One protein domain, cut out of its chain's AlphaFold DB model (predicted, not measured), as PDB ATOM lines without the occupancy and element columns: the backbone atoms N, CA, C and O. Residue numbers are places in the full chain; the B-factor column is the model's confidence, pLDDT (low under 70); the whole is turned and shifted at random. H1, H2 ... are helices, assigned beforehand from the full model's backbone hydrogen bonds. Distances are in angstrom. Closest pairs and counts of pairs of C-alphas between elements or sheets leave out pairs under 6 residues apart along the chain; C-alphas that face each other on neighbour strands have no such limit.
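What this domain is: This is residues 97 to 182 of the 190 residues of a protein of Fusarium ambrosium (UniProt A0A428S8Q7). Three long helices, H1, H3 and H4, run nearly side by side with H3 in the middle; short H2 lies across from short H6, which packs on H3 with H5 at its corner. The 86 printed residues hold six named helices, H1 to H6 in chain order, and no named strand: the class is all helix. The whole is compact, with a radius of gyration of the C-alphas of 12.2 A and spans of 37 by 25 by 20 A.

How they stand to each other: H1, residues 98 to 110, touches the hub H3, residues 133 to 145, the same way at a shallow tilt of 19 degrees; their closest C-alphas, of Leu 102 and Ala 142, are 4.7 A apart. H2, residues 118 to 124, is close to but not clearly touching H1, with the C-alphas of Val 101 and Trp 124 closest at 6.3 A. H3 forms a helical hairpin with H4, residues 149 to 162, opposite ways at a shallow 20 degrees; the C-alphas of Ala 143 and Phe 152 are closest, at 5.0 A. H1 and H4 are apart. H6, residues 174 to 179, touches H3 at residues 137 to 141 alone, closest at the C-alphas of Tyr 138 and Ile 176, 6.9 A. H5, residues 167 to 171, and H6 only just touch, only at the corner, with 3 pairs of C-alphas within 8 A; the closest are Leu 171 and Cys 177, 5.6 A. Every O i to N i+4 pair is within hydrogen-bond range in H1, H3 and H4, against 1 of 3 in H2, 0 of 1 in H5 and 1 of 2 in H6; of O i to N i+3 pairs, H2 has 3 of 4 and H5 2 of 2.

Where its parts are: H1 begins at C-alpha 98 (-42.189, 26.874, 13.348) and measures 18.5 A, H3 18.5 A and H4 19.6 A. H6 ends at C-alpha 179 (-50.338, 21.146, 24.343).

The domain as a whole: The C-alphas of Ala 116 and Glu 165 are farthest apart, at 36.8 A. The printed part has no cut, and no link is long. The pLDDT is under 70 at residues 163 to 165, 167 to 171 and 176 to 182.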
ATOM      1  N   THR A  97     -41.721  30.923  10.667       95.06
ATOM      2  CA  THR A  97     -41.016  30.123  11.672       95.06
ATOM      3  C   THR A  97     -41.945  29.056  12.253       95.06
ATOM      4  O   THR A  97     -43.160  29.253  12.338       95.06
ATOM      5  N   ALA A  98     -41.393  27.938  12.732       95.25
ATOM      6  CA  ALA A  98     -42.189  26.874  13.348       95.25
ATOM      7  C   ALA A  98     -43.038  27.377  14.532       95.25
ATOM      8  O   ALA A  98     -44.183  26.955  14.714       95.25
ATOM      9  N   ARG A  99     -42.511  28.343  15.297       95.31
ATOM     10  CA  ARG A  99     -43.234  29.005  16.388       95.31
ATOM     11  C   ARG A  99     -44.431  29.821  15.897       95.31
ATOM     12  O   ARG A  99     -45.496  29.732  16.499       95.31
ATOM     13  N   GLU A 100     -44.292  30.593  14.820       96.50
ATOM     14  CA  GLU A 100     -45.421  31.328  14.224       96.50
ATOM     15  C   GLU A 100     -46.495  30.362  13.718       96.50
ATOM     16  O   GLU A 100     -47.682  30.569  13.975       96.50
ATOM     17  N   VAL A 101     -46.089  29.263  13.073       97.31
ATOM     18  CA  VAL A 101     -47.015  28.217  12.614       97.31
ATOM     19  C   VAL A 101     -47.782  27.605  13.787       97.31
ATOM     20  O   VAL A 101     -48.996  27.416  13.685       97.31
ATOM     21  N   LEU A 102     -47.115  27.357  14.917       97.00
ATOM     22  CA  LEU A 102     -47.765  26.892  16.141       97.00
ATOM     23  C   LEU A 102     -48.796  27.899  16.670       97.00
ATOM     24  O   LEU A 102     -49.921  27.500  16.964       97.00
ATOM     25  N   GLN A 103     -48.469  29.192  16.743       97.38
ATOM     26  CA  GLN A 103     -49.420  30.214  17.206       97.38
ATOM     27  C   GLN A 103     -50.644  30.328  16.287       97.38
ATOM     28  O   GLN A 103     -51.778  30.435  16.758       97.38
ATOM     29  N   ILE A 104     -50.454  30.218  14.969       98.00
ATOM     30  CA  ILE A 104     -51.569  30.152  14.013       98.00
ATOM     31  C   ILE A 104     -52.423  28.908  14.263       98.00
ATOM     32  O   ILE A 104     -53.649  28.994  14.208       98.00
ATOM     33  N   ALA A 105     -51.804  27.764  14.557       97.62
ATOM     34  CA  ALA A 105     -52.523  26.530  14.851       97.62
ATOM     35  C   ALA A 105     -53.364  26.634  16.133       97.62
ATOM     36  O   ALA A 105     -54.495  26.156  16.148       97.62
ATOM     37  N   VAL A 106     -52.871  27.327  17.166       96.69
ATOM     38  CA  VAL A 106     -53.632  27.631  18.393       96.69
ATOM     39  C   VAL A 106     -54.878  28.454  18.079       96.69
ATOM     40  O   VAL A 106     -55.979  28.096  18.498       96.69
ATOM     41  N   VAL A 107     -54.732  29.528  17.295       97.50
ATOM     42  CA  VAL A 107     -55.877  30.333  16.837       97.50
ATOM     43  C   VAL A 107     -56.832  29.470  16.008       97.50
ATOM     44  O   VAL A 107     -58.051  29.559  16.155       97.50
ATOM     45  N   ALA A 108     -56.298  28.608  15.146       97.75
ATOM     46  CA  ALA A 108     -57.109  27.775  14.277       97.75
ATOM     47  C   ALA A 108     -57.962  26.757  15.044       97.75
ATOM     48  O   ALA A 108     -59.141  26.602  14.721       97.75
ATOM     49  N   ASP A 109     -57.385  26.105  16.052       97.19
ATOM     50  CA  ASP A 109     -58.084  25.175  16.941       97.19
ATOM     51  C   ASP A 109     -59.151  25.908  17.767       97.19
ATOM     52  O   ASP A 109     -60.334  25.565  17.702       97.19
ATOM     53  N   LYS A 110     -58.767  27.011  18.432       96.50
ATOM     54  CA  LYS A 110     -59.663  27.826  19.274       96.50
ATOM     55  C   LYS A 110     -60.918  28.282  18.534       96.50
ATOM     56  O   LYS A 110     -62.006  28.308  19.112       96.50
ATOM     57  N   TYR A 111     -60.776  28.643  17.262       97.75
ATOM     58  CA  TYR A 111     -61.865  29.177  16.452       97.75
ATOM     59  C   TYR A 111     -62.438  28.179  15.434       97.75
ATOM     60  O   TYR A 111     -63.239  28.598  14.606       97.75
ATOM     61  N   ASP A 112     -62.119  26.882  15.467       97.31
ATOM     62  CA  ASP A 112     -62.615  25.884  14.490       97.31
ATOM     63  C   ASP A 112     -62.382  26.312  13.021       97.31
ATOM     64  O   ASP A 112     -63.303  26.360  12.202       97.31
ATOM     65  N   LEU A 113     -61.141  26.685  12.690       98.12
ATOM     66  CA  LEU A 113     -60.727  27.203  11.374       98.12
ATOM     67  C   LEU A 113     -59.941  26.193  10.530       98.12
ATOM     68  O   LEU A 113     -59.485  26.521   9.431       98.12
ATOM     69  N   SER A 114     -59.795  24.954  10.997       93.81
ATOM     70  CA  SER A 114     -58.992  23.917  10.337       93.81
ATOM     71  C   SER A 114     -59.375  23.695   8.870       93.81
ATOM     72  O   SER A 114     -58.499  23.501   8.027       93.81
ATOM     73  N   VAL A 115     -60.667  23.786   8.532       95.44
ATOM     74  CA  VAL A 115     -61.151  23.672   7.145       95.44
ATOM     75  C   VAL A 115     -60.773  24.899   6.313       95.44
ATOM     76  O   VAL A 115     -60.281  24.746   5.196       95.44
ATOM     77  N   ALA A 116     -60.969  26.103   6.854       97.25
ATOM     78  CA  ALA A 116     -60.673  27.355   6.158       97.25
ATOM     79  C   ALA A 116     -59.174  27.506   5.851       97.25
ATOM     80  O   ALA A 116     -58.804  28.019   4.797       97.25
ATOM     81  N   LEU A 117     -58.313  26.999   6.737       97.19
ATOM     82  CA  LEU A 117     -56.858  27.085   6.611       97.19
ATOM     83  C   LEU A 117     -56.219  25.863   5.933       97.19
ATOM     84  O   LEU A 117     -54.995  25.806   5.832       97.19
ATOM     85  N   LYS A 118     -57.006  24.899   5.431       95.94
ATOM     86  CA  LYS A 118     -56.513  23.616   4.890       95.94
ATOM     87  C   LYS A 118     -55.379  23.761   3.868       95.94
ATOM     88  O   LYS A 118     -54.442  22.969   3.873       95.94
ATOM     89  N   HIS A 119     -55.471  24.737   2.971       94.50
ATOM     90  CA  HIS A 119     -54.453  24.925   1.934       94.50
ATOM     91  C   HIS A 119     -53.229  25.682   2.447       94.50
ATOM     92  O   HIS A 119     -52.109  25.293   2.131       94.50
ATOM     93  N   ALA A 120     -53.436  26.706   3.274       95.12
ATOM     94  CA  ALA A 120     -52.351  27.491   3.845       95.12
ATOM     95  C   ALA A 120     -51.484  26.639   4.787       95.12
ATOM     96  O   ALA A 120     -50.266  26.575   4.633       95.12
ATOM     97  N   ARG A 121     -52.112  25.853   5.674       94.50
ATOM     98  CA  ARG A 121     -51.388  24.970   6.600       94.50
ATOM     99  C   ARG A 121     -50.546  23.906   5.895       94.50
ATOM    100  O   ARG A 121     -49.500  23.534   6.403       94.50
ATOM    101  N   ALA A 122     -50.969  23.428   4.721       93.38
ATOM    102  CA  ALA A 122     -50.207  22.439   3.961       93.38
ATOM    103  C   ALA A 122     -48.871  23.003   3.448       93.38
ATOM    104  O   ALA A 122     -47.945  22.240   3.178       93.38
ATOM    105  N   GLN A 123     -48.771  24.327   3.293       92.50
ATOM    106  CA  GLN A 123     -47.512  25.017   3.036       92.50
ATOM    107  C   GLN A 123     -46.748  25.251   4.339       92.50
ATOM    108  O   GLN A 123     -45.572  24.921   4.404       92.50
ATOM    109  N   TRP A 124     -47.419  25.755   5.376       94.94
ATOM    110  CA  TRP A 124     -46.787  26.133   6.643       94.94
ATOM    111  C   TRP A 124     -46.216  24.962   7.453       94.94
ATOM    112  O   TRP A 124     -45.247  25.137   8.174       94.94
ATOM    113  N   LEU A 125     -46.792  23.762   7.339       94.69
ATOM    114  CA  LEU A 125     -46.318  22.568   8.052       94.69
ATOM    115  C   LEU A 125     -45.118  21.884   7.381       94.69
ATOM    116  O   LEU A 125     -44.632  20.867   7.884       94.69
ATOM    117  N   LYS A 126     -44.659  22.383   6.228       91.25
ATOM    118  CA  LYS A 126     -43.476  21.839   5.562       91.25
ATOM    119  C   LYS A 126     -42.222  22.379   6.250       91.25
ATOM    120  O   LYS A 126     -42.083  23.596   6.317       91.25
ATOM    121  N   PRO A 127     -41.309  21.506   6.699       85.69
ATOM    122  CA  PRO A 127     -39.997  21.949   7.140       85.69
ATOM    123  C   PRO A 127     -39.214  22.545   5.967       85.69
ATOM    124  O   PRO A 127     -39.325  22.075   4.828       85.69
ATOM    125  N   ASN A 128     -38.396  23.537   6.270       83.06
ATOM    126  CA  ASN A 128     -37.463  24.203   5.375       83.06
ATOM    127  C   ASN A 128     -36.102  23.483   5.321       83.06
ATOM    128  O   ASN A 128     -35.327  23.710   4.390       83.06
ATOM    129  N   GLY A 129     -35.849  22.540   6.236       82.44
ATOM    130  CA  GLY A 129     -34.681  21.654   6.255       82.44
ATOM    131  C   GLY A 129     -33.577  22.076   7.225       82.44
ATOM    132  O   GLY A 129     -32.571  21.373   7.326       82.44
ATOM    133  N   ASP A 130     -33.757  23.190   7.926       84.56
ATOM    134  CA  ASP A 130     -32.861  23.746   8.943       84.56
ATOM    135  C   ASP A 130     -33.465  23.736  10.359       84.56
ATOM    136  O   ASP A 130     -32.800  24.171  11.298       84.56
ATOM    137  N   GLU A 131     -34.677  23.197  10.524       87.62
ATOM    138  CA  GLU A 131     -35.371  23.112  11.809       87.62
ATOM    139  C   GLU A 131     -34.593  22.309  12.856       87.62
ATOM    140  O   GLU A 131     -34.150  21.177  12.614       87.62
ATOM    141  N   ASP A 132     -34.502  22.868  14.063       87.38
ATOM    142  CA  ASP A 132     -34.016  22.136  15.224       87.38
ATOM    143  C   ASP A 132     -35.106  21.221  15.824       87.38
ATOM    144  O   ASP A 132     -36.212  21.059  15.297       87.38
ATOM    145  N   MET A 133     -34.792  20.555  16.937       83.62
ATOM    146  CA  MET A 133     -35.756  19.667  17.593       83.62
ATOM    147  C   MET A 133     -37.018  20.400  18.062       83.62
ATOM    148  O   MET A 133     -38.121  19.858  17.961       83.62
ATOM    149  N   THR A 134     -36.845  21.599  18.609       86.75
ATOM    150  CA  THR A 134     -37.924  22.420  19.154       86.75
ATOM    151  C   THR A 134     -38.843  22.855  18.026       86.75
ATOM    152  O   THR A 134     -40.057  22.688  18.131       86.75
ATOM    153  N   ASP A 135     -38.273  23.293  16.905       90.94
ATOM    154  CA  ASP A 135     -39.019  23.645  15.700       90.94
ATOM    155  C   ASP A 135     -39.819  22.451  15.165       90.94
ATOM    156  O   ASP A 135     -41.019  22.557  14.899       90.94
ATOM    157  N   MET A 136     -39.199  21.272  15.078       89.69
ATOM    158  CA  MET A 136     -39.892  20.054  14.646       89.69
ATOM    159  C   MET A 136     -41.024  19.662  15.602       89.69
ATOM    160  O   MET A 136     -42.087  19.215  15.158       89.69
ATOM    161  N   ALA A 137     -40.837  19.859  16.909       89.69
ATOM    162  CA  ALA A 137     -41.875  19.626  17.902       89.69
ATOM    163  C   ALA A 137     -43.012  20.659  17.803       89.69
ATOM    164  O   ALA A 137     -44.179  20.269  17.871       89.69
ATOM    165  N   TYR A 138     -42.713  21.935  17.550       93.75
ATOM    166  CA  TYR A 138     -43.722  22.956  17.262       93.75
ATOM    167  C   TYR A 138     -44.536  22.607  16.014       93.75
ATOM    168  O   TYR A 138     -45.764  22.641  16.073       93.75
ATOM    169  N   LEU A 139     -43.896  22.188  14.916       94.31
ATOM    170  CA  LEU A 139     -44.596  21.754  13.699       94.31
ATOM    171  C   LEU A 139     -45.460  20.507  13.939       94.31
ATOM    172  O   LEU A 139     -46.563  20.404  13.400       94.31
ATOM    173  N   MET A 140     -44.997  19.567  14.766       93.50
ATOM    174  CA  MET A 140     -45.787  18.402  15.174       93.50
ATOM    175  C   MET A 140     -47.039  18.822  15.958       93.50
ATOM    176  O   MET A 140     -48.141  18.382  15.630       93.50
ATOM    177  N   VAL A 141     -46.898  19.677  16.976       93.12
ATOM    178  CA  VAL A 141     -48.036  20.165  17.775       93.12
ATOM    179  C   VAL A 141     -48.984  21.008  16.916       93.12
ATOM    180  O   VAL A 141     -50.198  20.834  16.995       93.12
ATOM    181  N   ALA A 142     -48.454  21.847  16.027       96.00
ATOM    182  CA  ALA A 142     -49.252  22.614  15.080       96.00
ATOM    183  C   ALA A 142     -50.098  21.695  14.183       96.00
ATOM    184  O   ALA A 142     -51.293  21.929  14.008       96.00
ATOM    185  N   ALA A 143     -49.515  20.611  13.658       95.69
ATOM    186  CA  ALA A 143     -50.249  19.632  12.856       95.69
ATOM    187  C   ALA A 143     -51.396  18.972  13.642       95.69
ATOM    188  O   ALA A 143     -52.482  18.782  13.090       95.69
ATOM    189  N   LEU A 144     -51.182  18.675  14.931       93.56
ATOM    190  CA  LEU A 144     -52.224  18.152  15.818       93.56
ATOM    191  C   LEU A 144     -53.383  19.148  15.977       93.56
ATOM    192  O   LEU A 144     -54.533  18.766  15.777       93.56
ATOM    193  N   LEU A 145     -53.085  20.415  16.277       95.00
ATOM    194  CA  LEU A 145     -54.083  21.480  16.465       95.00
ATOM    195  C   LEU A 145     -54.854  21.806  15.181       95.00
ATOM    196  O   LEU A 145     -56.054  22.057  15.199       95.00
ATOM    197  N   PHE A 146     -54.200  21.720  14.024       95.12
ATOM    198  CA  PHE A 146     -54.891  21.824  12.745       95.12
ATOM    199  C   PHE A 146     -55.767  20.602  12.416       95.12
ATOM    200  O   PHE A 146     -56.474  20.620  11.401       95.12
ATOM    201  N   CYS A 147     -55.734  19.528  13.207       93.19
ATOM    202  CA  CYS A 147     -56.321  18.232  12.857       93.19
ATOM    203  C   CYS A 147     -55.792  17.705  11.506       93.19
ATOM    204  O   CYS A 147     -56.551  17.172  10.690       93.19
ATOM    205  N   ASP A 148     -54.501  17.901  11.230       93.12
ATOM    206  CA  ASP A 148     -53.810  17.362  10.057       93.12
ATOM    207  C   ASP A 148     -53.028  16.103  10.445       93.12
ATOM    208  O   ASP A 148     -51.835  16.139  10.746       93.12
ATOM    209  N   MET A 149     -53.740  14.975  10.505       91.00
ATOM    210  CA  MET A 149     -53.176  13.725  11.026       91.00
ATOM    211  C   MET A 149     -52.046  13.172  10.156       91.00
ATOM    212  O   MET A 149     -51.121  12.566  10.692       91.00
ATOM    213  N   ASP A 150     -52.084  13.408   8.844       92.38
ATOM    214  CA  ASP A 150     -51.022  12.974   7.936       92.38
ATOM    215  C   ASP A 150     -49.725  13.739   8.226       92.38
ATOM    216  O   ASP A 150     -48.665  13.131   8.399       92.38
ATOM    217  N   ALA A 151     -49.812  15.068   8.369       92.19
ATOM    218  CA  ALA A 151     -48.673  15.884   8.772       92.19
ATOM    219  C   ALA A 151     -48.194  15.523  10.186       92.19
ATOM    220  O   ALA A 151     -46.994  15.367  10.397       92.19
ATOM    221  N   PHE A 152     -49.108  15.315  11.139       90.88
ATOM    222  CA  PHE A 152     -48.763  14.923  12.507       90.88
ATOM    223  C   PHE A 152     -47.976  13.606  12.543       90.88
ATOM    224  O   PHE A 152     -46.922  13.525  13.178       90.88
ATOM    225  N   VAL A 153     -48.445  12.578  11.828       88.31
ATOM    226  CA  VAL A 153     -47.748  11.288  11.725       88.31
ATOM    227  C   VAL A 153     -46.380  11.468  11.071       88.31
ATOM    228  O   VAL A 153     -45.392  10.948  11.582       88.31
ATOM    229  N   ALA A 154     -46.288  12.241   9.988       88.00
ATOM    230  CA  ALA A 154     -45.017  12.487   9.314       88.00
ATOM    231  C   ALA A 154     -44.002  13.212  10.219       88.00
ATOM    232  O   ALA A 154     -42.841  12.811  10.282       88.00
ATOM    233  N   ARG A 155     -44.428  14.254  10.947       86.69
ATOM    234  CA  ARG A 155     -43.544  15.035  11.829       86.69
ATOM    235  C   ARG A 155     -43.130  14.249  13.074       86.69
ATOM    236  O   ARG A 155     -41.959  14.261  13.437       86.69
ATOM    237  N   SER A 156     -44.063  13.527  13.697       85.56
ATOM    238  CA  SER A 156     -43.750  12.674  14.852       85.56
ATOM    239  C   SER A 156     -42.798  11.537  14.483       85.56
ATOM    240  O   SER A 156     -41.882  11.239  15.249       85.56
ATOM    241  N   LEU A 157     -42.948  10.940  13.297       84.81
ATOM    242  CA  LEU A 157     -42.021   9.926  12.804       84.81
ATOM    243  C   LEU A 157     -40.619  10.502  12.572       84.81
ATOM    244  O   LEU A 157     -39.641   9.893  13.005       84.81
ATOM    245  N   ASP A 158     -40.518  11.674  11.939       82.94
ATOM    246  CA  ASP A 158     -39.229  12.338  11.724       82.94
ATOM    247  C   ASP A 158     -38.522  12.638  13.047       82.94
ATOM    248  O   ASP A 158     -37.315  12.411  13.151       82.94
ATOM    249  N   LEU A 159     -39.272  13.077  14.060       81.56
ATOM    250  CA  LEU A 159     -38.750  13.322  15.400       81.56
ATOM    251  C   LEU A 159     -38.235  12.023  16.041       81.56
ATOM    252  O   LEU A 159     -37.119  11.997  16.547       81.56
ATOM    253  N   VAL A 160     -39.002  10.929  15.969       81.62
ATOM    254  CA  VAL A 160     -38.623   9.631  16.559       81.62
ATOM    255  C   VAL A 160     -37.400   9.009  15.878       81.62
ATOM    256  O   VAL A 160     -36.562   8.410  16.553       81.62
ATOM    257  N   ILE A 161     -37.301   9.106  14.550       80.94
ATOM    258  CA  ILE A 161     -36.245   8.442  13.772       80.94
ATOM    259  C   ILE A 161     -34.944   9.245  13.777       80.94
ATOM    260  O   ILE A 161     -33.864   8.663  13.903       80.94
ATOM    261  N   ASN A 162     -35.022  10.562  13.583       73.75
ATOM    262  CA  ASN A 162     -33.838  11.367  13.281       73.75
ATOM    263  C   ASN A 162     -33.238  12.042  14.515       73.75
ATOM    264  O   ASN A 162     -32.085  12.479  14.463       73.75
ATOM    265  N   TYR A 163     -33.973  12.103  15.626       69.44
ATOM    266  CA  TYR A 163     -33.478  12.744  16.832       69.44
ATOM    267  C   TYR A 163     -32.619  11.806  17.680       69.44
ATOM    268  O   TYR A 163     -33.021  10.697  18.033       69.44
ATOM    269  N   LYS A 164     -31.407  12.263  18.011       67.06
ATOM    270  CA  LYS A 164     -30.380  11.460  18.696       67.06
ATOM    271  C   LYS A 164     -30.137  11.859  20.150       67.06
ATOM    272  O   LYS A 164     -29.355  11.182  20.816       67.06
ATOM    273  N   GLU A 165     -30.770  12.922  20.644       67.00
ATOM    274  CA  GLU A 165     -30.605  13.358  22.035       67.00
ATOM    275  C   GLU A 165     -31.811  12.986  22.913       67.00
ATOM    276  O   GLU A 165     -32.679  12.196  22.538       67.00
ATOM    277  N   THR A 166     -31.861  13.524  24.133       73.06
ATOM    278  CA  THR A 166     -32.929  13.220  25.087       73.06
ATOM    279  C   THR A 166     -34.196  14.018  24.791       73.06
ATOM    280  O   THR A 166     -34.135  15.233  24.633       73.06
ATOM    281  N   TYR A 167     -35.355  13.363  24.847       69.00
ATOM    282  CA  TYR A 167     -36.669  14.011  24.715       69.00
ATOM    283  C   TYR A 167     -37.080  14.868  25.922       69.00
ATOM    284  O   TYR A 167     -38.121  15.514  25.882       69.00
ATOM    285  N   LEU A 168     -36.281  14.877  26.996       68.25
ATOM    286  CA  LEU A 168     -36.587  15.627  28.215       68.25
ATOM    287  C   LEU A 168     -36.609  17.142  27.980       68.25
ATOM    288  O   LEU A 168     -37.474  17.798  28.539       68.25
ATOM    289  N   GLY A 169     -35.757  17.676  27.096       66.31
ATOM    290  CA  GLY A 169     -35.733  19.115  26.797       66.31
ATOM    291  C   GLY A 169     -37.032  19.648  26.181       66.31
ATOM    292  O   GLY A 169     -37.380  20.800  26.399       66.31
ATOM    293  N   LEU A 170     -37.812  18.801  25.493       68.44
ATOM    294  CA  LEU A 170     -39.144  19.188  25.007       68.44
ATOM    295  C   LEU A 170     -40.158  19.386  26.138       68.44
ATOM    296  O   LEU A 170     -41.151  20.081  25.953       68.44
ATOM    297  N   LEU A 171     -39.939  18.740  27.286       69.12
ATOM    298  CA  LEU A 171     -40.801  18.873  28.462       69.12
ATOM    299  C   LEU A 171     -40.532  20.172  29.223       69.12
ATOM    300  O   LEU A 171     -41.366  20.594  30.021       69.12
ATOM    301  N   ASP A 172     -39.385  20.797  28.984       71.50
ATOM    302  CA  ASP A 172     -39.034  22.072  29.599       71.50
ATOM    303  C   ASP A 172     -39.585  23.264  28.787       71.50
ATOM    304  O   ASP A 172     -39.640  24.380  29.301       71.50
ATOM    305  N   ASP A 173     -40.047  23.044  27.547       75.69
ATOM    306  CA  ASP A 173     -40.708  24.071  26.731       75.69
ATOM    307  C   ASP A 173     -42.194  24.199  27.098       75.69
ATOM    308  O   ASP A 173     -43.004  23.295  26.867       75.69
ATOM    309  N   GLU A 174     -42.575  25.353  27.650       74.62
ATOM    310  CA  GLU A 174     -43.939  25.609  28.119       74.62
ATOM    311  C   GLU A 174     -44.998  25.522  27.006       74.62
ATOM    312  O   GLU A 174     -46.115  25.070  27.272       74.62
ATOM    313  N   ASN A 175     -44.667  25.888  25.762       71.44
ATOM    314  CA  ASN A 175     -45.616  25.845  24.644       71.44
ATOM    315  C   ASN A 175     -45.921  24.399  24.244       71.44
ATOM    316  O   ASN A 175     -47.060  24.066  23.928       71.44
ATOM    317  N   ILE A 176     -44.914  23.526  24.287       69.19
ATOM    318  CA  ILE A 176     -45.074  22.100  23.985       69.19
ATOM    319  C   ILE A 176     -45.792  21.399  25.141       69.19
ATOM    320  O   ILE A 176     -46.752  20.652  24.927       69.19
ATOM    321  N   CYS A 177     -45.369  21.658  26.378       66.56
ATOM    322  CA  CYS A 177     -45.884  20.970  27.559       66.56
ATOM    323  C   CYS A 177     -47.370  21.224  27.822       66.56
ATOM    324  O   CYS A 177     -48.081  20.319  28.263       66.56
ATOM    325  N   GLN A 178     -47.860  22.430  27.533       65.69
ATOM    326  CA  GLN A 178     -49.280  22.757  27.678       65.69
ATOM    327  C   GLN A 178     -50.162  22.051  26.637       65.69
ATOM    328  O   GLN A 178     -51.350  21.841  26.885       65.69
ATOM    329  N   MET A 179     -49.590  21.658  25.494       65.56
ATOM    330  CA  MET A 179     -50.338  21.146  24.343       65.56
ATOM    331  C   MET A 179     -50.239  19.632  24.164       65.56
ATOM    332  O   MET A 179     -51.112  19.025  23.542       65.56
ATOM    333  N   ILE A 180     -49.228  18.988  24.750       60.50
ATOM    334  CA  ILE A 180     -49.178  17.529  24.848       60.50
ATOM    335  C   ILE A 180     -50.009  17.103  26.067       60.50
ATOM    336  O   ILE A 180     -49.671  17.453  27.200       60.50
ATOM    337  N   PRO A 181     -51.080  16.306  25.903       52.94
ATOM    338  CA  PRO A 181     -51.868  15.832  27.031       52.94
ATOM    339  C   PRO A 181     -51.074  14.785  27.836       52.94
ATOM    340  O   PRO A 181     -51.284  13.576  27.719       52.94
ATOM    341  N   PHE A 182     -50.187  15.232  28.731       46.47
ATOM    342  CA  PHE A 182     -49.464  14.357  29.667       46.47
ATOM    343  C   PHE A 182     -50.392  13.622  30.642       46.47
ATOM    344  O   PHE A 182     -50.009  12.606  31.227       46.47
TER     345      PHE A 182